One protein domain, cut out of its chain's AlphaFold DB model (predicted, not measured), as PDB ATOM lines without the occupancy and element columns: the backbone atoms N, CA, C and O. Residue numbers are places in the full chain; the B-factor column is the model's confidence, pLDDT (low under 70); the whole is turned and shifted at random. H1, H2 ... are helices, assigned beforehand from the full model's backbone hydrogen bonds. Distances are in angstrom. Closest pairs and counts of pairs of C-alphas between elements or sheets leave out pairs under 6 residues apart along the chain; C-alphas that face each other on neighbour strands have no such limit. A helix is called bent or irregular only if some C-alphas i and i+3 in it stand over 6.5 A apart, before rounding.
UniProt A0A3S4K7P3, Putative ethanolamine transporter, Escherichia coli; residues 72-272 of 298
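Overview. This is residues 72 to 272 of the 298 residues of the protein "Putative ethanolamine transporter" of Escherichia coli (UniProt A0A3S4K7P3). Two long helices, H7 and H8, meet near their ends as a V, with the shorter H2, H3, H4 and H5 gathered in its opening. H6b lies beside H7 and H6a beside H5, while H1 packs on H2 and the tail after H8 folds back, residues 263 to 269 sticking out. H3, H4, H5, H6a and H7 form a bundle, a group of helices packed together. The printed part has 201 residues with eight named helices, H1 to H8 in order, and no named strand: all helix, compact, radius of gyration of the C-alphas 18.0 A, spans 52 by 49 by 29 A.

Arrangement. Start at H8, residues 217 to 248. It touches H7, residues 192 to 215, at a steep tilt of 59 degrees; the closest C-alphas, of Gly 212 and Met 220, are 6.1 A apart. H5, residues 131 to 145, touches H8 about perpendicular at 89 degrees, closest at C-alphas Pro 140 and Val 232, 5.9 A. H6, residues 148 to 178, is one helix by its hydrogen bonds but bent, C-alphas 163 and 166 being 7.2 A apart; its arms are H6a, to 163, and H6b, from 166. H5 and H6a form a hairpin, closest at C-alphas Met 131 and Ile 162, 7.0 A. H6b and H7 form another, closest at C-alphas Pro 166 and Leu 203, 6.0 A. H4, residues 117 to 129, touches H2, residues 93 to 98, closest at C-alphas Gly 96 and Gly 128, 3.7 A. H4 and H3, residues 101 to 112, form a hairpin, closest at C-alphas Phe 106 and Gly 124, 4.0 A. H1, residues 72 to 86, forms a hairpin with H2, closest at C-alphas Ile 80 and Phe 94, 7.3 A. In H2 and H8 every O i to N i+4 pair is within hydrogen-bond range; H1 has 7 of 11, H3 5 of 8, H4 7 of 9, H5 8 of 11, H6a 10 of 12, H6b 8 of 9, H7 18 of 20.

Along the chain. Find C-alpha 72, where H1 begins, at (102.288, 136.795, 151.488). From C-alpha 217 at (87.777, 117.987, 134.542), H8 runs 45.8 A to C-alpha 248 at (112.880, 130.458, 170.720). H7 spans 32.7 A, with a kink of 46 degrees near residue 201.

Size, cuts and confidence. The C-alphas farthest apart, of Phe 215 and Pro 263, are 53.0 A apart. The link from H6 to H7, 13 residues, is long; the printed part has no cut, and no printed residue is under 70 in pLDDT.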
ATOM      1  N   LEU A  72     102.950 137.063 152.765       87.50
ATOM      2  CA  LEU A  72     102.288 136.795 151.488       87.50
ATOM      3  C   LEU A  72     101.913 138.094 150.776       87.50
ATOM      4  O   LEU A  72     102.129 138.204 149.571       87.50
ATOM      5  N   ALA A  73     101.420 139.089 151.510       83.62
ATOM      6  CA  ALA A  73     101.136 140.408 150.963       83.62
ATOM      7  C   ALA A  73     102.390 141.091 150.408       83.62
ATOM      8  O   ALA A  73     102.368 141.598 149.290       83.62
ATOM      9  N   HIS A  74     103.501 141.050 151.146       87.62
ATOM     10  CA  HIS A  74     104.762 141.640 150.705       87.62
ATOM     11  C   HIS A  74     105.345 140.924 149.474       87.62
ATOM     12  O   HIS A  74     105.847 141.570 148.556       87.62
ATOM     13  N   VAL A  75     105.283 139.589 149.432       89.81
ATOM     14  CA  VAL A  75     105.850 138.787 148.333       89.81
ATOM     15  C   VAL A  75     104.989 138.851 147.071       89.81
ATOM     16  O   VAL A  75     105.524 138.960 145.968       89.81
ATOM     17  N   LEU A  76     103.665 138.772 147.210       87.00
ATOM     18  CA  LEU A  76     102.739 138.712 146.074       87.00
ATOM     19  C   LEU A  76     102.281 140.106 145.621       87.00
ATOM     20  O   LEU A  76     101.973 140.293 144.443       87.00
ATOM     21  N   GLY A  77     102.297 141.098 146.513       86.00
ATOM     22  CA  GLY A  77     101.866 142.476 146.262       86.00
ATOM     23  C   GLY A  77     102.446 143.118 144.995       86.00
ATOM     24  O   GLY A  77     101.656 143.612 144.193       86.00
ATOM     25  N   PRO A  78     103.768 143.059 144.731       89.12
ATOM     26  CA  PRO A  78     104.374 143.678 143.547       89.12
ATOM     27  C   PRO A  78     103.809 143.194 142.206       89.12
ATOM     28  O   PRO A  78     103.880 143.912 141.214       89.12
ATOM     29  N   VAL A  79     103.263 141.976 142.165       89.88
ATOM     30  CA  VAL A  79     102.642 141.406 140.963       89.88
ATOM     31  C   VAL A  79     101.133 141.601 140.994       89.88
ATOM     32  O   VAL A  79     100.532 141.943 139.979       89.88
ATOM     33  N   ILE A  80     100.508 141.384 142.149       86.94
ATOM     34  CA  ILE A  80      99.053 141.369 142.252       86.94
ATOM     35  C   ILE A  80      98.454 142.775 142.221       86.94
ATOM     36  O   ILE A  80      97.446 142.974 141.545       86.94
ATOM     37  N   ILE A  81      99.071 143.751 142.893       89.50
ATOM     38  CA  ILE A  81      98.559 145.127 142.952       89.50
ATOM     39  C   ILE A  81      98.399 145.708 141.533       89.50
ATOM     40  O   ILE A  81      97.268 146.054 141.183       89.50
ATOM     41  N   PRO A  82      99.432 145.702 140.658       91.81
ATOM     42  CA  PRO A  82      99.284 146.225 139.298       91.81
ATOM     43  C   PRO A  82      98.245 145.470 138.463       91.81
ATOM     44  O   PRO A  82      97.564 146.065 137.632       91.81
ATOM     45  N   VAL A  83      98.109 144.154 138.667       92.44
ATOM     46  CA  VAL A  83      97.129 143.335 137.939       92.44
ATOM     47  C   VAL A  83      95.701 143.726 138.315       92.44
ATOM     48  O   VAL A  83      94.865 143.869 137.425       92.44
ATOM     49  N   TYR A  84      95.414 143.910 139.605       92.75
ATOM     50  CA  TYR A  84      94.080 144.307 140.057       92.75
ATOM     51  C   TYR A  84      93.745 145.729 139.597       92.75
ATOM     52  O   TYR A  84      92.677 145.931 139.019       92.75
ATOM     53  N   GLU A  85      94.682 146.671 139.725       93.44
ATOM     54  CA  GLU A  85      94.500 148.051 139.256       93.44
ATOM     55  C   GLU A  85      94.260 148.123 137.742       93.44
ATOM     56  O   GLU A  85      93.363 148.834 137.290       93.44
ATOM     57  N   MET A  86      94.995 147.336 136.945       94.12
ATOM     58  CA  MET A  86      94.803 147.254 135.491       94.12
ATOM     59  C   MET A  86      93.409 146.731 135.112       94.12
ATOM     60  O   MET A  86      92.849 147.145 134.098       94.12
ATOM     61  N   LEU A  87      92.838 145.833 135.917       92.81
ATOM     62  CA  LEU A  87      91.471 145.332 135.743       92.81
ATOM     63  C   LEU A  87      90.403 146.310 136.268       92.81
ATOM     64  O   LEU A  87      89.212 146.018 136.163       92.81
ATOM     65  N   GLY A  88      90.808 147.457 136.824       91.62
ATOM     66  CA  GLY A  88      89.923 148.430 137.463       91.62
ATOM     67  C   GLY A  88      89.421 147.996 138.843       91.62
ATOM     68  O   GLY A  88      88.498 148.610 139.371       91.62
ATOM     69  N   ALA A  89      89.997 146.941 139.422       95.50
ATOM     70  CA  ALA A  89      89.662 146.446 140.750       95.50
ATOM     71  C   ALA A  89      90.606 147.033 141.806       95.50
ATOM     72  O   ALA A  89      91.787 147.272 141.564       95.50
ATOM     73  N   ASN A  90      90.093 147.217 143.017       96.12
ATOM     74  CA  ASN A  90      90.897 147.625 144.152       96.12
ATOM     75  C   ASN A  90      91.817 146.460 144.594       96.12
ATOM     76  O   ASN A  90      91.342 145.323 144.722       96.12
ATOM     77  N   PRO A  91      93.110 146.706 144.879       94.06
ATOM     78  CA  PRO A  91      94.045 145.665 145.306       94.06
ATOM     79  C   PRO A  91      93.624 144.895 146.561       94.06
ATOM     80  O   PRO A  91      93.984 143.727 146.705       94.06
ATOM     81  N   SER A  92      92.819 145.494 147.445       94.06
ATOM     82  CA  SER A  92      92.252 144.808 148.615       94.06
ATOM     83  C   SER A  92      91.515 143.526 148.269       94.06
ATOM     84  O   SER A  92      91.524 142.607 149.085       94.06
ATOM     85  N   MET A  93      90.932 143.407 147.074       95.56
ATOM     86  CA  MET A  93      90.234 142.198 146.628       95.56
ATOM     87  C   MET A  93      91.144 140.964 146.600       95.56
ATOM     88  O   MET A  93      90.663 139.838 146.741       95.56
ATOM     89  N   PHE A  94      92.461 141.150 146.482       91.50
ATOM     90  CA  PHE A  94      93.428 140.070 146.638       91.50
ATOM     91  C   PHE A  94      93.375 139.435 148.032       91.50
ATOM     92  O   PHE A  94      93.382 138.210 148.147       91.50
ATOM     93  N   ALA A  95      93.260 140.254 149.081       90.25
ATOM     94  CA  ALA A  95      93.224 139.776 150.458       90.25
ATOM     95  C   ALA A  95      92.042 138.830 150.690       90.25
ATOM     96  O   ALA A  95      92.255 137.706 151.131       90.25
ATOM     97  N   GLY A  96      90.823 139.235 150.314       90.06
ATOM     98  CA  GLY A  96      89.625 138.398 150.435       90.06
ATOM     99  C   GLY A  96      89.601 137.204 149.475       90.06
ATOM    100  O   GLY A  96      88.917 136.217 149.738       90.06
ATOM    101  N   THR A  97      90.360 137.262 148.371       89.31
ATOM    102  CA  THR A  97      90.539 136.114 147.467       89.31
ATOM    103  C   THR A  97      91.376 135.023 148.129       89.31
ATOM    104  O   THR A  97      91.077 133.844 147.964       89.31
ATOM    105  N   LEU A  98      92.436 135.408 148.846       83.81
ATOM    106  CA  LEU A  98      93.425 134.476 149.384       83.81
ATOM    107  C   LEU A  98      93.128 134.045 150.822       83.81
ATOM    108  O   LEU A  98      93.314 132.880 151.152       83.81
ATOM    109  N   LEU A  99      92.711 134.976 151.677       88.88
ATOM    110  CA  LEU A  99      92.594 134.786 153.119       88.88
ATOM    111  C   LEU A  99      91.150 134.955 153.575       88.88
ATOM    112  O   LEU A  99      90.417 135.820 153.094       88.88
ATOM    113  N   ALA A 100      90.760 134.134 154.547       91.75
ATOM    114  CA  ALA A 100      89.485 134.293 155.224       91.75
ATOM    115  C   ALA A 100      89.464 135.576 156.069       91.75
ATOM    116  O   ALA A 100      90.509 136.065 156.514       91.75
ATOM    117  N   CYS A 101      88.267 136.115 156.298       91.75
ATOM    118  CA  CYS A 101      88.054 137.344 157.061       91.75
ATOM    119  C   CYS A 101      88.669 137.283 158.474       91.75
ATOM    120  O   CYS A 101      89.264 138.261 158.926       91.75
ATOM    121  N   ASP A 102      88.615 136.114 159.109       87.94
ATOM    122  CA  ASP A 102      89.149 135.780 160.433       87.94
ATOM    123  C   ASP A 102      90.595 135.240 160.412       87.94
ATOM    124  O   ASP A 102      91.217 135.075 161.459       87.94
ATOM    125  N   MET A 103      91.179 135.024 159.230       87.06
ATOM    126  CA  MET A 103      92.573 134.588 159.047       87.06
ATOM    127  C   MET A 103      93.486 135.731 158.590       87.06
ATOM    128  O   MET A 103      94.422 135.537 157.815       87.06
ATOM    129  N   GLY A 104      93.180 136.955 159.026       82.25
ATOM    130  CA  GLY A 104      93.920 138.163 158.656       82.25
ATOM    131  C   GLY A 104      93.478 138.809 157.339       82.25
ATOM    132  O   GLY A 104      93.898 139.928 157.050       82.25
ATOM    133  N   GLY A 105      92.582 138.177 156.569       90.19
ATOM    134  CA  GLY A 105      92.093 138.713 155.294       90.19
ATOM    135  C   GLY A 105      91.385 140.058 155.440       90.19
ATOM    136  O   GLY A 105      91.576 140.941 154.607       90.19
ATOM    137  N   PHE A 106      90.643 140.267 156.531       90.94
ATOM    138  CA  PHE A 106      89.992 141.550 156.797       90.94
ATOM    139  C   PHE A 106      90.992 142.686 157.057       90.94
ATOM    140  O   PHE A 106      90.824 143.790 156.537       90.94
ATOM    141  N   PHE A 107      92.043 142.425 157.839       86.12
ATOM    142  CA  PHE A 107      93.071 143.422 158.146       86.12
ATOM    143  C   PHE A 107      93.949 143.708 156.929       86.12
ATOM    144  O   PHE A 107      94.181 144.869 156.606       86.12
ATOM    145  N   LEU A 108      94.335 142.670 156.188       87.50
ATOM    146  CA  LEU A 108      95.102 142.838 154.961       87.50
ATOM    147  C   LEU A 108      94.304 143.594 153.887       87.50
ATOM    148  O   LEU A 108      94.846 144.457 153.197       87.50
ATOM    149  N   ALA A 109      93.001 143.321 153.765       93.19
ATOM    150  CA  ALA A 109      92.128 144.077 152.874       93.19
ATOM    151  C   ALA A 109      92.125 145.568 153.231       93.19
ATOM    152  O   ALA A 109      92.129 146.399 152.330       93.19
ATOM    153  N   LYS A 110      92.163 145.916 154.525       91.12
ATOM    154  CA  LYS A 110      92.238 147.309 154.983       91.12
ATOM    155  C   LYS A 110      93.503 148.002 154.491       91.12
ATOM    156  O   LYS A 110      93.431 149.128 154.006       91.12
ATOM    157  N   GLU A 111      94.645 147.336 154.631       87.06
ATOM    158  CA  GLU A 111      95.950 147.872 154.233       87.06
ATOM    159  C   GLU A 111      96.030 148.078 152.718       87.06
ATOM    160  O   GLU A 111      96.475 149.126 152.250       87.06
ATOM    161  N   LEU A 112      95.528 147.109 151.951       90.50
ATOM    162  CA  LEU A 112      95.541 147.135 150.488       90.50
ATOM    163  C   LEU A 112      94.429 147.992 149.868       90.50
ATOM    164  O   LEU A 112      94.455 148.238 148.664       90.50
ATOM    165  N   ALA A 113      93.453 148.446 150.656       92.06
ATOM    166  CA  ALA A 113      92.332 149.227 150.142       92.06
ATOM    167  C   ALA A 113      92.710 150.657 149.743       92.06
ATOM    168  O   ALA A 113      91.938 151.313 149.042       92.06
ATOM    169  N   GLY A 114      93.860 151.164 150.201       88.19
ATOM    170  CA  GLY A 114      94.316 152.518 149.874       88.19
ATOM    171  C   GLY A 114      93.385 153.622 150.390       88.19
ATOM    172  O   GLY A 114      93.311 154.692 149.796       88.19
ATOM    173  N   GLY A 115      92.646 153.363 151.475       89.94
ATOM    174  CA  GLY A 115      91.664 154.293 152.047       89.94
ATOM    175  C   GLY A 115      90.233 154.130 151.522       89.94
ATOM    176  O   GLY A 115      89.325 154.753 152.070       89.94
ATOM    177  N   ASP A 116      89.997 153.266 150.530       94.19
ATOM    178  CA  ASP A 116      88.646 152.919 150.081       94.19
ATOM    179  C   ASP A 116      87.965 151.974 151.086       94.19
ATOM    180  O   ASP A 116      88.139 150.752 151.075       94.19
ATOM    181  N   VAL A 117      87.174 152.555 151.987       95.19
ATOM    182  CA  VAL A 117      86.471 151.810 153.039       95.19
ATOM    183  C   VAL A 117      85.465 150.814 152.454       95.19
ATOM    184  O   VAL A 117      85.313 149.719 152.992       95.19
ATOM    185  N   ALA A 118      84.796 151.150 151.351       95.69
ATOM    186  CA  ALA A 118      83.811 150.259 150.748       95.69
ATOM    187  C   ALA A 118      84.493 149.041 150.109       95.69
ATOM    188  O   ALA A 118      84.049 147.915 150.335       95.69
ATOM    189  N   ALA A 119      85.610 149.232 149.396       96.25
ATOM    190  CA  ALA A 119      86.401 148.124 148.858       96.25
ATOM    191  C   ALA A 119      87.005 147.249 149.966       96.25
ATOM    192  O   ALA A 119      86.946 146.022 149.873       96.25
ATOM    193  N   TRP A 120      87.498 147.860 151.051       96.00
ATOM    194  CA  TRP A 120      87.964 147.130 152.232       96.00
ATOM    195  C   TRP A 120      86.880 146.202 152.788       96.00
ATOM    196  O   TRP A 120      87.127 145.006 152.938       96.00
ATOM    197  N   LEU A 121      85.684 146.720 153.081       96.25
ATOM    198  CA  LEU A 121      84.606 145.903 153.643       96.25
ATOM    199  C   LEU A 121      84.090 144.871 152.644       96.25
ATOM    200  O   LEU A 121      83.811 143.736 153.025       96.25
ATOM    201  N   TYR A 122      84.001 145.237 151.367       97.00
ATOM    202  CA  TYR A 122      83.564 144.326 150.318       97.00
ATOM    203  C   TYR A 122      84.530 143.143 150.162       97.00
ATOM    204  O   TYR A 122      84.108 141.986 150.182       97.00
ATOM    205  N   SER A 123      85.835 143.412 150.099       96.62
ATOM    206  CA  SER A 123      86.858 142.369 150.065       96.62
ATOM    207  C   SER A 123      86.904 141.576 151.367       96.62
ATOM    208  O   SER A 123      86.787 140.356 151.361       96.62
ATOM    209  N   GLY A 124      87.068 142.264 152.494       94.31
ATOM    210  CA  GLY A 124      87.387 141.648 153.772       94.31
ATOM    211  C   GLY A 124      86.221 140.889 154.394       94.31
ATOM    212  O   GLY A 124      86.456 139.861 155.015       94.31
ATOM    213  N   LEU A 125      84.981 141.366 154.234       94.88
ATOM    214  CA  LEU A 125      83.803 140.748 154.855       94.88
ATOM    215  C   LEU A 125      82.993 139.896 153.887       94.88
ATOM    216  O   LEU A 125      82.511 138.845 154.294       94.88
ATOM    217  N   ILE A 126      82.811 140.319 152.634       96.19
ATOM    218  CA  ILE A 126      81.975 139.569 151.685       96.19
ATOM    219  C   ILE A 126      82.828 138.538 150.952       96.19
ATOM    220  O   ILE A 126      82.638 137.339 151.154       96.19
ATOM    221  N   LEU A 127      83.812 138.973 150.159       96.62
ATOM    222  CA  LEU A 127      84.661 138.036 149.417       96.62
ATOM    223  C   LEU A 127      85.467 137.136 150.367       96.62
ATOM    224  O   LEU A 127      85.502 135.920 150.181       96.62
ATOM    225  N   GLY A 128      86.037 137.718 151.420       95.00
ATOM    226  CA  GLY A 128      86.808 137.039 152.457       95.00
ATOM    227  C   GLY A 128      85.996 136.080 153.322       95.00
ATOM    228  O   GLY A 128      86.595 135.258 153.998       95.00
ATOM    229  N   SER A 129      84.661 136.115 153.282       94.31
ATOM    230  CA  SER A 129      83.810 135.098 153.929       94.31
ATOM    231  C   SER A 129      83.319 134.022 152.956       94.31
ATOM    232  O   SER A 129      82.627 133.094 153.361       94.31
ATOM    233  N   MET A 130      83.671 134.126 151.672       94.31
ATOM    234  CA  MET A 130      83.301 133.154 150.644       94.31
ATOM    235  C   MET A 130      84.536 132.468 150.056       94.31
ATOM    236  O   MET A 130      84.713 131.261 150.212       94.31
ATOM    237  N   MET A 131      85.415 133.230 149.401       92.50
ATOM    238  CA  MET A 131      86.609 132.709 148.730       92.50
ATOM    239  C   MET A 131      87.682 132.312 149.735       92.50
ATOM    240  O   MET A 131      88.136 131.170 149.712       92.50
ATOM    241  N   GLY A 132      88.018 133.222 150.652       88.25
ATOM    242  CA  GLY A 132      88.988 132.995 151.719       88.25
ATOM    243  C   GLY A 132      88.799 131.656 152.443       88.25
ATOM    244  O   GLY A 132      89.651 130.780 152.296       88.25
ATOM    245  N   PRO A 133      87.682 131.423 153.161       89.44
ATOM    246  CA  PRO A 133      87.461 130.168 153.875       89.44
ATOM    247  C   PRO A 133      87.423 128.965 152.933       89.44
ATOM    248  O   PRO A 133      87.947 127.912 153.283       89.44
ATOM    249  N   THR A 134      86.909 129.099 151.709       90.06
ATOM    250  CA  THR A 134      86.954 127.989 150.745       90.06
ATOM    251  C   THR A 134      88.395 127.549 150.479       90.06
ATOM    252  O   THR A 134      88.681 126.353 150.513       90.06
ATOM    253  N   ILE A 135      89.319 128.493 150.262       87.81
ATOM    254  CA  ILE A 135      90.718 128.180 149.961       87.81
ATOM    255  C   ILE A 135      91.482 127.750 151.210       87.81
ATOM    256  O   ILE A 135      92.048 126.660 151.225       87.81
ATOM    257  N   VAL A 136      91.532 128.596 152.240       83.94
ATOM    258  CA  VAL A 136      92.455 128.413 153.374       83.94
ATOM    259  C   VAL A 136      91.872 127.610 154.531       83.94
ATOM    260  O   VAL A 136      92.622 127.210 155.416       83.94
ATOM    261  N   PHE A 137      90.570 127.304 154.510       83.81
ATOM    262  CA  PHE A 137      89.921 126.488 155.535       83.81
ATOM    263  C   PHE A 137      89.371 125.173 154.986       83.81
ATOM    264  O   PHE A 137      89.867 124.099 155.328       83.81
ATOM    265  N   SER A 138      88.366 125.241 154.110       86.94
ATOM    266  CA  SER A 138      87.630 124.066 153.647       86.94
ATOM    267  C   SER A 138      88.542 123.064 152.950       86.94
ATOM    268  O   SER A 138      88.414 121.870 153.198       86.94
ATOM    269  N   ILE A 139      89.494 123.520 152.126       87.12
ATOM    270  CA  ILE A 139      90.431 122.621 151.438       87.12
ATOM    271  C   ILE A 139      91.373 121.903 152.429       87.12
ATOM    272  O   ILE A 139      91.363 120.667 152.421       87.12
ATOM    273  N   PRO A 140      92.176 122.594 153.274       79.81
ATOM    274  CA  PRO A 140      93.060 121.918 154.226       79.81
ATOM    275  C   PRO A 140      92.321 121.007 155.205       79.81
ATOM    276  O   PRO A 140      92.724 119.858 155.386       79.81
ATOM    277  N   VAL A 141      91.227 121.495 155.800       81.50
ATOM    278  CA  VAL A 141      90.467 120.743 156.807       81.50
ATOM    279  C   VAL A 141      89.826 119.511 156.179       81.50
ATOM    280  O   VAL A 141      90.004 118.407 156.690       81.50
ATOM    281  N   ALA A 142      89.149 119.658 155.034       84.50
ATOM    282  CA  ALA A 142      88.518 118.517 154.382       84.50
ATOM    283  C   ALA A 142      89.551 117.479 153.929       84.50
ATOM    284  O   ALA A 142      89.319 116.291 154.105       84.50
ATOM    285  N   LEU A 143      90.712 117.886 153.404       78.94
ATOM    286  CA  LEU A 143      91.762 116.931 153.023       78.94
ATOM    287  C   LEU A 143      92.412 116.210 154.204       78.94
ATOM    288  O   LEU A 143      92.909 115.098 154.013       78.94
ATOM    289  N   GLY A 144      92.427 116.834 155.382       71.88
ATOM    290  CA  GLY A 144      92.898 116.210 156.616       71.88
ATOM    291  C   GLY A 144      91.967 115.113 157.137       71.88
ATOM    292  O   GLY A 144      92.433 114.222 157.839       71.88
ATOM    293  N   ILE A 145      90.679 115.163 156.779       79.75
ATOM    294  CA  ILE A 145      89.639 114.267 157.310       79.75
ATOM    295  C   ILE A 145      89.167 113.245 156.261       79.75
ATOM    296  O   ILE A 145      88.852 112.110 156.607       79.75
ATOM    297  N   ILE A 146      89.112 113.622 154.979       84.50
ATOM    298  CA  ILE A 146      88.480 112.818 153.926       84.50
ATOM    299  C   ILE A 146      89.301 111.586 153.525       84.50
ATOM    300  O   ILE A 146      90.531 111.635 153.390       84.50
ATOM    301  N   GLU A 147      88.603 110.494 153.218       88.12
ATOM    302  CA  GLU A 147      89.223 109.297 152.664       88.12
ATOM    303  C   GLU A 147      89.848 109.562 151.278       88.12
ATOM    304  O   GLU A 147      89.317 110.339 150.474       88.12
ATOM    305  N   PRO A 148      90.983 108.917 150.938       85.50
ATOM    306  CA  PRO A 148      91.641 109.118 149.648       85.50
ATOM    307  C   PRO A 148      90.756 108.848 148.420       85.50
ATOM    308  O   PRO A 148      90.922 109.534 147.409       85.50
ATOM    309  N   SER A 149      89.827 107.891 148.511       89.00
ATOM    310  CA  SER A 149      88.836 107.551 147.476       89.00
ATOM    311  C   SER A 149      87.903 108.715 147.143       89.00
ATOM    312  O   SER A 149      87.547 108.899 145.978       89.00
ATOM    313  N   ASP A 150      87.576 109.549 148.130       91.88
ATOM    314  CA  ASP A 150      86.563 110.600 147.996       91.88
ATOM    315  C   ASP A 150      87.143 111.975 147.649       91.88
ATOM    316  O   ASP A 150      86.412 112.923 147.347       91.88
ATOM    317  N   ARG A 151      88.475 112.091 147.570       87.50
ATOM    318  CA  ARG A 151      89.170 113.339 147.193       87.50
ATOM    319  C   ARG A 151      88.728 113.898 145.847       87.50
ATOM    320  O   ARG A 151      88.800 115.106 145.626       87.50
ATOM    321  N   ARG A 152      88.279 113.031 144.937       90.31
ATOM    322  CA  ARG A 152      87.703 113.441 143.654       90.31
ATOM    323  C   ARG A 152      86.431 114.268 143.854       90.31
ATOM    324  O   ARG A 152      86.300 115.329 143.247       90.31
ATOM    325  N   TYR A 153      85.512 113.789 144.688       92.00
ATOM    326  CA  TYR A 153      84.239 114.457 144.948       92.00
ATOM    327  C   TYR A 153      84.446 115.763 145.708       92.00
ATOM    328  O   TYR A 153      83.831 116.767 145.355       92.00
ATOM    329  N   LEU A 154      85.389 115.784 146.657       91.12
ATOM    330  CA  LEU A 154      85.803 117.017 147.324       91.12
ATOM    331  C   LEU A 154      86.304 118.062 146.323       91.12
ATOM    332  O   LEU A 154      85.836 119.197 146.341       91.12
ATOM    333  N   ALA A 155      87.224 117.684 145.430       90.75
ATOM    334  CA  ALA A 155      87.766 118.604 144.432       90.75
ATOM    335  C   ALA A 155      86.663 119.185 143.537       90.75
ATOM    336  O   ALA A 155      86.616 120.392 143.317       90.75
ATOM    337  N   LEU A 156      85.748 118.339 143.054       92.19
ATOM    338  CA  LEU A 156      84.614 118.778 142.240       92.19
ATOM    339  C   LEU A 156      83.682 119.720 143.009       92.19
ATOM    340  O   LEU A 156      83.320 120.764 142.473       92.19
ATOM    341  N   GLY A 157      83.332 119.379 144.251       93.38
ATOM    342  CA  GLY A 157      82.468 120.201 145.097       93.38
ATOM    343  C   GLY A 157      83.073 121.573 145.387       93.38
ATOM    344  O   GLY A 157      82.408 122.588 145.195       93.38
ATOM    345  N   VAL A 158      84.355 121.621 145.758       93.31
ATOM    346  CA  VAL A 158      85.061 122.883 146.025       93.31
ATOM    347  C   VAL A 158      85.180 123.731 144.761       93.31
ATOM    348  O   VAL A 158      84.852 124.914 144.786       93.31
ATOM    349  N   LEU A 159      85.606 123.144 143.637       93.31
ATOM    350  CA  LEU A 159      85.743 123.882 142.379       93.31
ATOM    351  C   LEU A 159      84.388 124.400 141.878       93.31
ATOM    352  O   LEU A 159      84.309 125.541 141.428       93.31
ATOM    353  N   ALA A 160      83.318 123.608 141.992       93.25
ATOM    354  CA  ALA A 160      81.963 124.053 141.674       93.25
ATOM    355  C   ALA A 160      81.504 125.188 142.604       93.25
ATOM    356  O   ALA A 160      80.943 126.174 142.127       93.25
ATOM    357  N   GLY A 161      81.806 125.098 143.903       93.31
ATOM    358  CA  GLY A 161      81.568 126.168 144.870       93.31
ATOM    359  C   GLY A 161      82.242 127.475 144.451       93.31
ATOM    360  O   GLY A 161      81.567 128.499 144.351       93.31
ATOM    361  N   ILE A 162      83.529 127.422 144.085       93.38
ATOM    362  CA  ILE A 162      84.304 128.588 143.622       93.38
ATOM    363  C   ILE A 162      83.643 129.276 142.421       93.38
ATOM    364  O   ILE A 162      83.579 130.504 142.380       93.38
ATOM    365  N   VAL A 163      83.091 128.513 141.471       95.69
ATOM    366  CA  VAL A 163      82.387 129.079 140.303       95.69
ATOM    367  C   VAL A 163      81.189 129.943 140.717       95.69
ATOM    368  O   VAL A 163      80.880 130.928 140.050       95.69
ATOM    369  N   THR A 164      80.520 129.605 141.821       95.44
ATOM    370  CA  THR A 164      79.326 130.321 142.301       95.44
ATOM    371  C   THR A 164      79.630 131.521 143.203       95.44
ATOM    372  O   THR A 164      78.752 132.361 143.408       95.44
ATOM    373  N   ILE A 165      80.866 131.660 143.698       96.19
ATOM    374  CA  ILE A 165      81.263 132.731 144.629       96.19
ATOM    375  C   ILE A 165      80.968 134.140 144.097       96.19
ATOM    376  O   ILE A 165      80.394 134.923 144.858       96.19
ATOM    377  N   PRO A 166      81.266 134.492 142.827       96.12
ATOM    378  CA  PRO A 166      80.948 135.823 142.315       96.12
ATOM    379  C   PRO A 166      79.464 136.175 142.432       96.12
ATOM    380  O   PRO A 166      79.125 137.313 142.737       96.12
ATOM    381  N   ILE A 167      78.571 135.200 142.240       96.00
ATOM    382  CA  ILE A 167      77.122 135.415 142.339       96.00
ATOM    383  C   ILE A 167      76.750 135.782 143.779       96.00
ATOM    384  O   ILE A 167      76.029 136.756 143.998       96.00
ATOM    385  N   GLY A 168      77.282 135.052 144.763       96.12
ATOM    386  CA  GLY A 168      77.055 135.365 146.174       96.12
ATOM    387  C   GLY A 168      77.687 136.691 146.599       96.12
ATOM    388  O   GLY A 168      77.059 137.450 147.331       96.12
ATOM    389  N   CYS A 169      78.866 137.037 146.076       96.69
ATOM    390  CA  CYS A 169      79.506 138.325 146.343       96.69
ATOM    391  C   CYS A 169      78.720 139.498 145.743       96.69
ATOM    392  O   CYS A 169      78.612 140.550 146.375       96.69
ATOM    393  N   ILE A 170      78.151 139.342 144.543       96.69
ATOM    394  CA  ILE A 170      77.274 140.352 143.938       96.69
ATOM    395  C   ILE A 170      76.001 140.493 144.773       96.69
ATOM    396  O   ILE A 170      75.641 141.610 145.132       96.69
ATOM    397  N   ALA A 171      75.353 139.386 145.146       96.62
ATOM    398  CA  ALA A 171      74.161 139.418 145.993       96.62
ATOM    399  C   ALA A 171      74.437 140.082 147.355       96.62
ATOM    400  O   ALA A 171      73.698 140.976 147.763       96.62
ATOM    401  N   GLY A 172      75.534 139.711 148.023       95.44
ATOM    402  CA  GLY A 172      75.968 140.320 149.281       95.44
ATOM    403  C   GLY A 172      76.295 141.806 149.133       95.44
ATOM    404  O   GLY A 172      75.898 142.607 149.975       95.44
ATOM    405  N   GLY A 173      76.942 142.194 148.030       95.31
ATOM    406  CA  GLY A 173      77.206 143.593 147.695       95.31
ATOM    407  C   GLY A 173      75.922 144.397 147.522       95.31
ATOM    408  O   GLY A 173      75.789 145.458 148.121       95.31
ATOM    409  N   LEU A 174      74.951 143.870 146.768       95.44
ATOM    410  CA  LEU A 174      73.647 144.506 146.567       95.44
ATOM    411  C   LEU A 174      72.892 144.679 147.887       95.44
ATOM    412  O   LEU A 174      72.329 145.740 148.129       95.44
ATOM    413  N   VAL A 175      72.918 143.677 148.770       95.06
ATOM    414  CA  VAL A 175      72.345 143.805 150.120       95.06
ATOM    415  C   VAL A 175      73.082 144.882 150.922       95.06
ATOM    416  O   VAL A 175      72.434 145.715 151.560       95.06
ATOM    417  N   ALA A 176      74.416 144.931 150.852       93.81
ATOM    418  CA  ALA A 176      75.223 145.936 151.542       93.81
ATOM    419  C   ALA A 176      74.888 147.374 151.101       93.81
ATOM    420  O   ALA A 176      74.860 148.260 151.955       93.81
ATOM    421  N   MET A 177      74.529 147.597 149.826       93.69
ATOM    422  CA  MET A 177      74.077 148.912 149.326       93.69
ATOM    423  C   MET A 177      72.887 149.472 150.115       93.69
ATOM    424  O   MET A 177      72.795 150.677 150.326       93.69
ATOM    425  N   TYR A 178      71.978 148.600 150.558       91.31
ATOM    426  CA  TYR A 178      70.745 148.988 151.250       91.31
ATOM    427  C   TYR A 178      70.800 148.770 152.766       91.31
ATOM    428  O   TYR A 178      69.845 149.090 153.467       91.31
ATOM    429  N   SER A 179      71.908 148.239 153.288       87.50
ATOM    430  CA  SER A 179      72.033 147.872 154.705       87.50
ATOM    431  C   SER A 179      72.374 149.049 155.624       87.50
ATOM    432  O   SER A 179      72.374 148.887 156.840       87.50
ATOM    433  N   GLY A 180      72.676 150.230 155.067       87.06
ATOM    434  CA  GLY A 180      73.014 151.422 155.852       87.06
ATOM    435  C   GLY A 180      74.265 151.240 156.714       87.06
ATOM    436  O   GLY A 180      74.308 151.729 157.840       87.06
ATOM    437  N   VAL A 181      75.261 150.502 156.210       89.12
ATOM    438  CA  VAL A 181      76.510 150.214 156.930       89.12
ATOM    439  C   VAL A 181      77.230 151.519 157.260       89.12
ATOM    440  O   VAL A 181      77.370 152.392 156.404       89.12
ATOM    441  N   GLN A 182      77.712 151.644 158.496       89.81
ATOM    442  CA  GLN A 182      78.467 152.806 158.954       89.81
ATOM    443  C   GLN A 182      79.768 152.377 159.623       89.81
ATOM    444  O   GLN A 182      79.796 151.411 160.384       89.81
ATOM    445  N   ILE A 183      80.833 153.142 159.392       87.38
ATOM    446  CA  ILE A 183      82.091 153.043 160.135       87.38
ATOM    447  C   ILE A 183      82.366 154.386 160.790       87.38
ATOM    448  O   ILE A 183      82.386 155.416 160.123       87.38
ATOM    449  N   ASN A 184      82.574 154.379 162.108       85.31
ATOM    450  CA  ASN A 184      82.820 155.588 162.903       85.31
ATOM    451  C   ASN A 184      81.748 156.679 162.693       85.31
ATOM    452  O   ASN A 184      82.055 157.868 162.642       85.31
ATOM    453  N   GLY A 185      80.485 156.266 162.527       83.44
ATOM    454  CA  GLY A 185      79.353 157.161 162.271       83.44
ATOM    455  C   GLY A 185      79.280 157.732 160.849       83.44
ATOM    456  O   GLY A 185      78.383 158.521 160.572       83.44
ATOM    457  N   GLN A 186      80.188 157.344 159.948       87.38
ATOM    458  CA  GLN A 186      80.144 157.716 158.534       87.38
ATOM    459  C   GLN A 186      79.515 156.586 157.709       87.38
ATOM    460  O   GLN A 186      79.916 155.430 157.880       87.38
ATOM    461  N   PRO A 187      78.544 156.881 156.825       90.81
ATOM    462  CA  PRO A 187      77.962 155.877 155.947       90.81
ATOM    463  C   PRO A 187      79.005 155.358 154.958       90.81
ATOM    464  O   PRO A 187      79.794 156.121 154.403       90.81
ATOM    465  N   VAL A 188      78.997 154.047 154.739       93.31
ATOM    466  CA  VAL A 188      79.818 153.395 153.721       93.31
ATOM    467  C   VAL A 188      78.944 153.141 152.503       93.31
ATOM    468  O   VAL A 188      78.010 152.340 152.549       93.31
ATOM    469  N   GLU A 189      79.242 153.834 151.410       92.19
ATOM    470  CA  GLU A 189      78.488 153.706 150.170       92.19
ATOM    471  C   GLU A 189      79.058 152.586 149.299       92.19
ATOM    472  O   GLU A 189      80.109 152.715 148.671       92.19
ATOM    473  N   PHE A 190      78.327 151.476 149.222       95.00
ATOM    474  CA  PHE A 190      78.587 150.444 148.226       95.00
ATOM    475  C   PHE A 190      77.910 150.860 146.919       95.00
ATOM    476  O   PHE A 190      76.687 150.844 146.812       95.00
ATOM    477  N   THR A 191      78.689 151.265 145.916       94.81
ATOM    478  CA  THR A 191      78.139 151.590 144.592       94.81
ATOM    479  C   THR A 191      78.081 150.346 143.710       94.81
ATOM    480  O   THR A 191      78.886 149.423 143.841       94.81
ATOM    481  N   PHE A 192      77.160 150.335 142.746       94.69
ATOM    482  CA  PHE A 192      77.071 149.244 141.771       94.69
ATOM    483  C   PHE A 192      78.371 149.083 140.962       94.69
ATOM    484  O   PHE A 192      78.811 147.965 140.702       94.69
ATOM    485  N   ALA A 193      79.020 150.203 140.620       94.12
ATOM    486  CA  ALA A 193      80.315 150.204 139.946       94.12
ATOM    487  C   ALA A 193      81.401 149.538 140.804       94.12
ATOM    488  O   ALA A 193      82.112 148.673 140.299       94.12
ATOM    489  N   LEU A 194      81.476 149.876 142.098       95.38
ATOM    490  CA  LEU A 194      82.428 149.278 143.035       95.38
ATOM    491  C   LEU A 194      82.240 147.763 143.132       95.38
ATOM    492  O   LEU A 194      83.222 147.029 143.059       95.38
ATOM    493  N   ILE A 195      80.998 147.292 143.257       96.19
ATOM    494  CA  ILE A 195      80.682 145.859 143.343       96.19
ATOM    495  C   ILE A 195      81.133 145.135 142.071       96.19
ATOM    496  O   ILE A 195      81.864 144.149 142.147       96.19
ATOM    497  N   LEU A 196      80.731 145.626 140.894       95.06
ATOM    498  CA  LEU A 196      81.033 144.943 139.637       95.06
ATOM    499  C   LEU A 196      82.518 144.985 139.278       95.06
ATOM    500  O   LEU A 196      83.060 143.948 138.906       95.06
ATOM    501  N   MET A 197      83.180 146.141 139.405       94.88
ATOM    502  CA  MET A 197      84.601 146.278 139.066       94.88
ATOM    503  C   MET A 197      85.477 145.386 139.944       94.88
ATOM    504  O   MET A 197      86.314 144.643 139.437       94.88
ATOM    505  N   ASN A 198      85.218 145.368 141.252       96.00
ATOM    506  CA  ASN A 198      85.953 144.513 142.181       96.00
ATOM    507  C   ASN A 198      85.673 143.017 141.997       96.00
ATOM    508  O   ASN A 198      86.474 142.184 142.424       96.00
ATOM    509  N   MET A 199      84.563 142.660 141.349       95.25
ATOM    510  CA  MET A 199      84.247 141.278 140.996       95.25
ATOM    511  C   MET A 199      84.876 140.813 139.684       95.25
ATOM    512  O   MET A 199      84.916 139.605 139.460       95.25
ATOM    513  N   ILE A 200      85.416 141.704 138.843       95.19
ATOM    514  CA  ILE A 200      86.044 141.323 137.565       95.19
ATOM    515  C   ILE A 200      87.141 140.259 137.759       95.19
ATOM    516  O   ILE A 200      87.059 139.222 137.094       95.19
ATOM    517  N   PRO A 201      88.123 140.419 138.673       93.44
ATOM    518  CA  PRO A 201      89.170 139.412 138.856       93.44
ATOM    519  C   PRO A 201      88.606 138.052 139.292       93.44
ATOM    520  O   PRO A 201      89.003 137.011 138.769       93.44
ATOM    521  N   VAL A 202      87.629 138.057 140.204       94.12
ATOM    522  CA  VAL A 202      87.007 136.833 140.737       94.12
ATOM    523  C   VAL A 202      86.158 136.138 139.668       94.12
ATOM    524  O   VAL A 202      86.200 134.916 139.543       94.12
ATOM    525  N   LEU A 203      85.435 136.903 138.842       95.50
ATOM    526  CA  LEU A 203      84.667 136.394 137.704       95.50
ATOM    527  C   LEU A 203      85.566 135.729 136.663       95.50
ATOM    528  O   LEU A 203      85.217 134.661 136.164       95.50
ATOM    529  N   ILE A 204      86.725 136.319 136.358       94.69
ATOM    530  CA  ILE A 204      87.698 135.713 135.441       94.69
ATOM    531  C   ILE A 204      88.119 134.339 135.968       94.69
ATOM    532  O   ILE A 204      88.046 133.354 135.233       94.69
ATOM    533  N   VAL A 205      88.492 134.243 137.249       92.75
ATOM    534  CA  VAL A 205      88.868 132.966 137.874       92.75
ATOM    535  C   VAL A 205      87.710 131.966 137.829       92.75
ATOM    536  O   VAL A 205      87.905 130.830 137.399       92.75
ATOM    537  N   ALA A 206      86.497 132.379 138.200       95.06
ATOM    538  CA  ALA A 206      85.316 131.520 138.182       95.06
ATOM    539  C   ALA A 206      85.001 130.984 136.775       95.06
ATOM    540  O   ALA A 206      84.740 129.792 136.613       95.06
ATOM    541  N   VAL A 207      85.081 131.830 135.743       96.56
ATOM    542  CA  VAL A 207      84.878 131.418 134.346       96.56
ATOM    543  C   VAL A 207      85.966 130.442 133.903       96.56
ATOM    544  O   VAL A 207      85.646 129.415 133.309       96.56
ATOM    545  N   LEU A 208      87.236 130.700 134.223       95.56
ATOM    546  CA  LEU A 208      88.335 129.785 133.898       95.56
ATOM    547  C   LEU A 208      88.156 128.417 134.569       95.56
ATOM    548  O   LEU A 208      88.326 127.390 133.912       95.56
ATOM    549  N   VAL A 209      87.754 128.389 135.844       94.62
ATOM    550  CA  VAL A 209      87.452 127.144 136.563       94.62
ATOM    551  C   VAL A 209      86.262 126.425 135.928       94.62
ATOM    552  O   VAL A 209      86.347 125.223 135.684       94.62
ATOM    553  N   ALA A 210      85.185 127.137 135.592       96.12
ATOM    554  CA  ALA A 210      84.007 126.554 134.952       96.12
ATOM    555  C   ALA A 210      84.338 125.935 133.583       96.12
ATOM    556  O   ALA A 210      83.930 124.809 133.287       96.12
ATOM    557  N   LEU A 211      85.118 126.638 132.755       97.31
ATOM    558  CA  LEU A 211      85.603 126.122 131.474       97.31
ATOM    559  C   LEU A 211      86.522 124.911 131.684       97.31
ATOM    560  O   LEU A 211      86.384 123.907 130.986       97.31
ATOM    561  N   GLY A 212      87.411 124.967 132.678       95.62
ATOM    562  CA  GLY A 212      88.275 123.854 133.060       95.62
ATOM    563  C   GLY A 212      87.483 122.609 133.463       95.62
ATOM    564  O   GLY A 212      87.762 121.520 132.970       95.62
ATOM    565  N   LEU A 213      86.458 122.761 134.305       93.75
ATOM    566  CA  LEU A 213      85.572 121.667 134.709       93.75
ATOM    567  C   LEU A 213      84.778 121.099 133.525       93.75
ATOM    568  O   LEU A 213      84.585 119.889 133.446       93.75
ATOM    569  N   LYS A 214      84.347 121.951 132.588       94.94
ATOM    570  CA  LYS A 214      83.593 121.527 131.401       94.94
ATOM    571  C   LYS A 214      84.449 120.749 130.401       94.94
ATOM    572  O   LYS A 214      83.978 119.761 129.846       94.94
ATOM    573  N   PHE A 215      85.666 121.215 130.127       96.62
ATOM    574  CA  PHE A 215      86.479 120.696 129.022       96.62
ATOM    575  C   PHE A 215      87.603 119.752 129.461       96.62
ATOM    576  O   PHE A 215      87.977 118.864 128.699       96.62
ATOM    577  N   ILE A 216      88.157 119.930 130.662       96.00
ATOM    578  CA  ILE A 216      89.313 119.174 131.171       96.00
ATOM    579  C   ILE A 216      89.184 118.824 132.674       96.00
ATOM    580  O   ILE A 216      90.118 119.074 133.445       96.00
ATOM    581  N   PRO A 217      88.070 118.205 133.119       92.56
ATOM    582  CA  PRO A 217      87.777 117.987 134.542       92.56
ATOM    583  C   PRO A 217      88.872 117.209 135.281       92.56
ATOM    584  O   PRO A 217      89.276 117.611 136.367       92.56
ATOM    585  N   GLU A 218      89.430 116.154 134.679       92.19
ATOM    586  CA  GLU A 218      90.508 115.370 135.306       92.19
ATOM    587  C   GLU A 218      91.764 116.205 135.580       92.19
ATOM    588  O   GLU A 218      92.399 116.066 136.625       92.19
ATOM    589  N   LYS A 219      92.119 117.117 134.665       93.88
ATOM    590  CA  LYS A 219      93.268 118.012 134.862       93.88
ATOM    591  C   LYS A 219      92.989 119.026 135.967       93.88
ATOM    592  O   LYS A 219      93.892 119.301 136.751       93.88
ATOM    593  N   MET A 220      91.759 119.534 136.058       93.88
ATOM    594  CA  MET A 220      91.354 120.438 137.139       93.88
ATOM    595  C   MET A 220      91.403 119.751 138.501       93.88
ATOM    596  O   MET A 220      91.949 120.316 139.443       93.88
ATOM    597  N   ILE A 221      90.899 118.519 138.600       89.69
ATOM    598  CA  ILE A 221      90.922 117.732 139.840       89.69
ATOM    599  C   ILE A 221      92.368 117.451 140.266       89.69
ATOM    600  O   ILE A 221      92.729 117.683 141.420       89.69
ATOM    601  N   ASN A 222      93.220 117.006 139.340       89.94
ATOM    602  CA  ASN A 222      94.629 116.745 139.638       89.94
ATOM    603  C   ASN A 222      95.381 118.031 140.022       89.94
ATOM    604  O   ASN A 222      96.148 118.034 140.985       89.94
ATOM    605  N   GLY A 223      95.127 119.137 139.315       91.69
ATOM    606  CA  GLY A 223      95.683 120.452 139.638       91.69
ATOM    607  C   GLY A 223      95.257 120.935 141.024       91.69
ATOM    608  O   GLY A 223      96.103 121.364 141.804       91.69
ATOM    609  N   PHE A 224      93.978 120.776 141.368       90.19
ATOM    610  CA  PHE A 224      93.445 121.074 142.695       90.19
ATOM    611  C   PHE A 224      94.148 120.263 143.787       90.19
ATOM    612  O   PHE A 224      94.561 120.826 144.795       90.19
ATOM    613  N   GLN A 225      94.343 118.957 143.590       86.69
ATOM    614  CA  GLN A 225      95.029 118.121 144.580       86.69
ATOM    615  C   GLN A 225      96.479 118.560 144.806       86.69
ATOM    616  O   GLN A 225      96.969 118.513 145.934       86.69
ATOM    617  N   ILE A 226      97.173 118.974 143.746       91.19
ATOM    618  CA  ILE A 226      98.536 119.504 143.841       91.19
ATOM    619  C   ILE A 226      98.524 120.837 144.593       91.19
ATOM    620  O   ILE A 226      99.248 120.980 145.576       91.19
ATOM    621  N   PHE A 227      97.671 121.774 144.175       90.62
ATOM    622  CA  PHE A 227      97.492 123.069 144.833       90.62
ATOM    623  C   PHE A 227      97.224 122.906 146.329       90.62
ATOM    624  O   PHE A 227      97.898 123.515 147.154       90.62
ATOM    625  N   ALA A 228      96.303 122.018 146.687       87.19
ATOM    626  CA  ALA A 228      95.923 121.797 148.065       87.19
ATOM    627  C   ALA A 228      97.057 121.201 148.913       87.19
ATOM    628  O   ALA A 228      97.233 121.591 150.064       87.19
ATOM    629  N   LYS A 229      97.882 120.307 148.348       88.38
ATOM    630  CA  LYS A 229      99.090 119.805 149.026       88.38
ATOM    631  C   LYS A 229     100.107 120.918 149.272       88.38
ATOM    632  O   LYS A 229     100.664 120.988 150.364       88.38
ATOM    633  N   PHE A 230     100.341 121.780 148.278       91.81
ATOM    634  CA  PHE A 230     101.217 122.944 148.439       91.81
ATOM    635  C   PHE A 230     100.687 123.903 149.497       91.81
ATOM    636  O   PHE A 230     101.463 124.384 150.317       91.81
ATOM    637  N   LEU A 231      99.374 124.133 149.506       89.50
ATOM    638  CA  LEU A 231      98.732 124.969 150.503       89.50
ATOM    639  C   LEU A 231      98.955 124.393 151.904       89.50
ATOM    640  O   LEU A 231      99.530 125.071 152.742       89.50
ATOM    641  N   VAL A 232      98.626 123.121 152.142       88.75
ATOM    642  CA  VAL A 232      98.854 122.466 153.446       88.75
ATOM    643  C   VAL A 232     100.327 122.534 153.875       88.75
ATOM    644  O   VAL A 232     100.617 122.814 155.041       88.75
ATOM    645  N   ALA A 233     101.270 122.327 152.950       92.81
ATOM    646  CA  ALA A 233     102.696 122.468 153.236       92.81
ATOM    647  C   ALA A 233     103.066 123.902 153.655       92.81
ATOM    648  O   ALA A 233     103.772 124.082 154.646       92.81
ATOM    649  N   LEU A 234     102.557 124.915 152.949       92.25
ATOM    650  CA  LEU A 234     102.770 126.325 153.277       92.25
ATOM    651  C   LEU A 234     102.221 126.667 154.668       92.25
ATOM    652  O   LEU A 234     102.939 127.268 155.465       92.25
ATOM    653  N   ILE A 235     100.995 126.231 154.984       91.00
ATOM    654  CA  ILE A 235     100.372 126.426 156.304       91.00
ATOM    655  C   ILE A 235     101.247 125.814 157.395       91.00
ATOM    656  O   ILE A 235     101.549 126.459 158.397       91.00
ATOM    657  N   THR A 236     101.706 124.582 157.173       93.38
ATOM    658  CA  THR A 236     102.530 123.849 158.140       93.38
ATOM    659  C   THR A 236     103.870 124.545 158.374       93.38
ATOM    660  O   THR A 236     104.305 124.674 159.518       93.38
ATOM    661  N   LEU A 237     104.515 125.042 157.313       95.94
ATOM    662  CA  LEU A 237     105.761 125.804 157.415       95.94
ATOM    663  C   LEU A 237     105.557 127.131 158.151       95.94
ATOM    664  O   LEU A 237     106.352 127.461 159.029       95.94
ATOM    665  N   GLY A 238     104.483 127.862 157.835       95.25
ATOM    666  CA  GLY A 238     104.115 129.096 158.527       95.25
ATOM    667  C   GLY A 238     103.881 128.869 160.016       95.25
ATOM    668  O   GLY A 238     104.432 129.591 160.842       95.25
ATOM    669  N   LEU A 239     103.139 127.815 160.363       95.31
ATOM    670  CA  LEU A 239     102.885 127.420 161.747       95.31
ATOM    671  C   LEU A 239     104.194 127.083 162.471       95.31
ATOM    672  O   LEU A 239     104.457 127.624 163.543       95.31
ATOM    673  N   ALA A 240     105.030 126.222 161.885       97.19
ATOM    674  CA  ALA A 240     106.298 125.826 162.489       97.19
ATOM    675  C   ALA A 240     107.221 127.035 162.710       97.19
ATOM    676  O   ALA A 240     107.770 127.204 163.799       97.19
ATOM    677  N   ALA A 241     107.347 127.910 161.709       97.69
ATOM    678  CA  ALA A 241     108.160 129.116 161.803       97.69
ATOM    679  C   ALA A 241     107.621 130.098 162.854       97.69
ATOM    680  O   ALA A 241     108.403 130.646 163.629       97.69
ATOM    681  N   ALA A 242     106.301 130.280 162.933       96.50
ATOM    682  CA  ALA A 242     105.677 131.153 163.921       96.50
ATOM    683  C   ALA A 242     105.849 130.632 165.357       96.50
ATOM    684  O   ALA A 242     106.159 131.406 166.262       96.50
ATOM    685  N   VAL A 243     105.719 129.317 165.570       96.88
ATOM    686  CA  VAL A 243     105.955 128.685 166.878       96.88
ATOM    687  C   VAL A 243     107.426 128.784 167.282       96.88
ATOM    688  O   VAL A 243     107.720 129.118 168.428       96.88
ATOM    689  N   VAL A 244     108.358 128.552 166.352       97.75
ATOM    690  CA  VAL A 244     109.800 128.721 166.596       97.75
ATOM    691  C   VAL A 244     110.133 130.173 166.949       97.75
ATOM    692  O   VAL A 244     110.847 130.411 167.924       97.75
ATOM    693  N   LYS A 245     109.563 131.147 166.229       95.88
ATOM    694  CA  LYS A 245     109.708 132.574 166.546       95.88
ATOM    695  C   LYS A 245     109.172 132.893 167.943       95.88
ATOM    696  O   LYS A 245     109.841 133.594 168.691       95.88
ATOM    697  N   PHE A 246     108.013 132.351 168.317       95.88
ATOM    698  CA  PHE A 246     107.402 132.590 169.626       95.88
ATOM    699  C   PHE A 246     108.195 131.969 170.788       95.88
ATOM    700  O   PHE A 246     108.462 132.648 171.775       95.88
ATOM    701  N   LEU A 247     108.579 130.693 170.685       97.00
ATOM    702  CA  LEU A 247     109.214 129.962 171.789       97.00
ATOM    703  C   LEU A 247     110.721 130.212 171.902       97.00
ATOM    704  O   LEU A 247     111.253 130.223 173.007       97.00
ATOM    705  N   LEU A 248     111.415 130.366 170.770       96.75
ATOM    706  CA  LEU A 248     112.880 130.458 170.720       96.75
ATOM    707  C   LEU A 248     113.383 131.853 170.327       96.75
ATOM    708  O   LEU A 248     114.584 132.108 170.397       96.75
ATOM    709  N   GLY A 249     112.499 132.750 169.878       93.19
ATOM    710  CA  GLY A 249     112.884 134.063 169.352       93.19
ATOM    711  C   GLY A 249     113.570 134.004 167.983       93.19
ATOM    712  O   GLY A 249     114.092 135.014 167.518       93.19
ATOM    713  N   TRP A 250     113.610 132.836 167.333       95.38
ATOM    714  CA  TRP A 250     114.292 132.662 166.051       95.38
ATOM    715  C   TRP A 250     113.390 133.082 164.896       95.38
ATOM    716  O   TRP A 250     112.364 132.457 164.622       95.38
ATOM    717  N   GLU A 251     113.796 134.121 164.174       93.31
ATOM    718  CA  GLU A 251     113.060 134.609 163.012       93.31
ATOM    719  C   GLU A 251     113.467 133.850 161.740       93.31
ATOM    720  O   GLU A 251     114.321 134.286 160.975       93.31
ATOM    721  N   LEU A 252     112.854 132.679 161.526       95.56
ATOM    722  CA  LEU A 252     113.086 131.861 160.324       95.56
ATOM    723  C   LEU A 252     112.521 132.504 159.050       95.56
ATOM    724  O   LEU A 252     113.103 132.375 157.976       95.56
ATOM    725  N   ILE A 253     111.373 133.174 159.173       95.31
ATOM    726  CA  ILE A 253     110.719 133.916 158.094       95.31
ATOM    727  C   ILE A 253     110.532 135.356 158.587       95.31
ATOM    728  O   ILE A 253     109.768 135.573 159.535       95.31
ATOM    729  N   PRO A 254     111.220 136.339 157.979       93.19
ATOM    730  CA  PRO A 254     111.054 137.743 158.329       93.19
ATOM    731  C   PRO A 254     109.629 138.227 158.070       93.19
ATOM    732  O   PRO A 254     109.042 137.914 157.036       93.19
ATOM    733  N   GLY A 255     109.085 139.018 158.997       90.94
ATOM    734  CA  GLY A 255     107.770 139.649 158.829       90.94
ATOM    735  C   GLY A 255     106.570 138.770 159.198       90.94
ATOM    736  O   GLY A 255     105.439 139.171 158.941       90.94
ATOM    737  N   LEU A 256     106.791 137.602 159.816       93.25
ATOM    738  CA  LEU A 256     105.701 136.818 160.408       93.25
ATOM    739  C   LEU A 256     104.971 137.614 161.492       93.25
ATOM    740  O   LEU A 256     105.623 138.137 162.408       93.25
ATOM    741  N   ASP A 257     103.640 137.609 161.412       91.19
ATOM    742  CA  ASP A 257     102.770 138.184 162.435       91.19
ATOM    743  C   ASP A 257     102.823 137.347 163.731       91.19
ATOM    744  O   ASP A 257     102.895 136.111 163.665       91.19
ATOM    745  N   PRO A 258     102.807 137.971 164.924       92.56
ATOM    746  CA  PRO A 258     102.753 137.246 166.188       92.56
ATOM    747  C   PRO A 258     101.486 136.391 166.321       92.56
ATOM    748  O   PRO A 258     100.372 136.843 166.073       92.56
ATOM    749  N   ILE A 259     101.644 135.147 166.782       94.50
ATOM    750  CA  ILE A 259     100.512 134.223 166.994       94.50
ATOM    751  C   ILE A 259      99.826 134.406 168.356       94.50
ATOM    752  O   ILE A 259      98.663 134.034 168.516       94.50
ATOM    753  N   PHE A 260     100.531 135.020 169.307       94.06
ATOM    754  CA  PHE A 260     100.034 135.492 170.600       94.06
ATOM    755  C   PHE A 260     100.204 137.007 170.688       94.06
ATOM    756  O   PHE A 260     100.939 137.590 169.890       94.06
ATOM    757  N   MET A 261      99.561 137.625 171.681       91.06
ATOM    758  CA  MET A 261      99.699 139.056 171.944       91.06
ATOM    759  C   MET A 261     101.170 139.470 172.063       91.06
ATOM    760  O   MET A 261     101.953 138.847 172.786       91.06
ATOM    761  N   ALA A 262     101.527 140.545 171.370       89.06
ATOM    762  CA  ALA A 262     102.853 141.141 171.366       89.06
ATOM    763  C   ALA A 262     102.844 142.527 172.040       89.06
ATOM    764  O   ALA A 262     101.782 143.136 172.199       89.06
ATOM    765  N   PRO A 263     104.011 143.067 172.449       87.31
ATOM    766  CA  PRO A 263     104.093 144.422 172.990       87.31
ATOM    767  C   PRO A 263     103.477 145.452 172.032       87.31
ATOM    768  O   PRO A 263     103.906 145.572 170.888       87.31
ATOM    769  N   GLY A 264     102.484 146.201 172.515       85.38
ATOM    770  CA  GLY A 264     101.714 147.164 171.718       85.38
ATOM    771  C   GLY A 264     100.299 146.695 171.370       85.38
ATOM    772  O   GLY A 264      99.447 147.538 171.093       85.38
ATOM    773  N   ASP A 265     100.020 145.393 171.469       89.12
ATOM    774  CA  ASP A 265      98.662 144.870 171.344       89.12
ATOM    775  C   ASP A 265      97.823 145.265 172.561       89.12
ATOM    776  O   ASP A 265      98.293 145.266 173.705       89.12
ATOM    777  N   LYS A 266      96.550 145.572 172.317       86.56
ATOM    778  CA  LYS A 266      95.575 145.855 173.369       86.56
ATOM    779  C   LYS A 266      94.522 144.748 173.412       86.56
ATOM    780  O   LYS A 266      93.926 144.462 172.367       86.56
ATOM    781  N   PRO A 267      94.264 144.151 174.592       82.81
ATOM    782  CA  PRO A 267      93.251 143.111 174.733       82.81
ATOM    783  C   PRO A 267      91.885 143.597 174.242       82.81
ATOM    784  O   PRO A 267      91.453 144.691 174.603       82.81
ATOM    785  N   GLY A 268      91.223 142.793 173.412       74.38
ATOM    786  CA  GLY A 268      89.916 143.120 172.835       74.38
ATOM    787  C   GLY A 268      89.933 144.086 171.641       74.38
ATOM    788  O   GLY A 268      88.903 144.226 170.989       74.38
ATOM    789  N   GLU A 269      91.067 144.722 171.314       79.56
ATOM    790  CA  GLU A 269      91.224 145.500 170.070       79.56
ATOM    791  C   GLU A 269      91.953 144.692 168.987       79.56
ATOM    792  O   GLU A 269      91.581 144.744 167.815       79.56
ATOM    793  N   VAL A 270      92.987 143.938 169.376       80.19
ATOM    794  CA  VAL A 270      93.791 143.112 168.467       80.19
ATOM    795  C   VAL A 270      93.710 141.667 168.923       80.19
ATOM    796  O   VAL A 270      94.260 141.313 169.962       80.19
ATOM    797  N   MET A 271      93.053 140.836 168.121       85.00
ATOM    798  CA  MET A 271      93.018 139.394 168.337       85.00
ATOM    799  C   MET A 271      94.040 138.736 167.418       85.00
ATOM    800  O   MET A 271      93.936 138.814 166.193       85.00
ATOM    801  N   ARG A 272      95.042 138.089 168.016       90.62
ATOM    802  CA  ARG A 272      96.037 137.294 167.281       90.62
ATOM    803  C   ARG A 272      95.504 135.894 167.006       90.62
ATOM    804  O   ARG A 272      94.492 135.489 167.575       90.62
TER     805      ARG A 272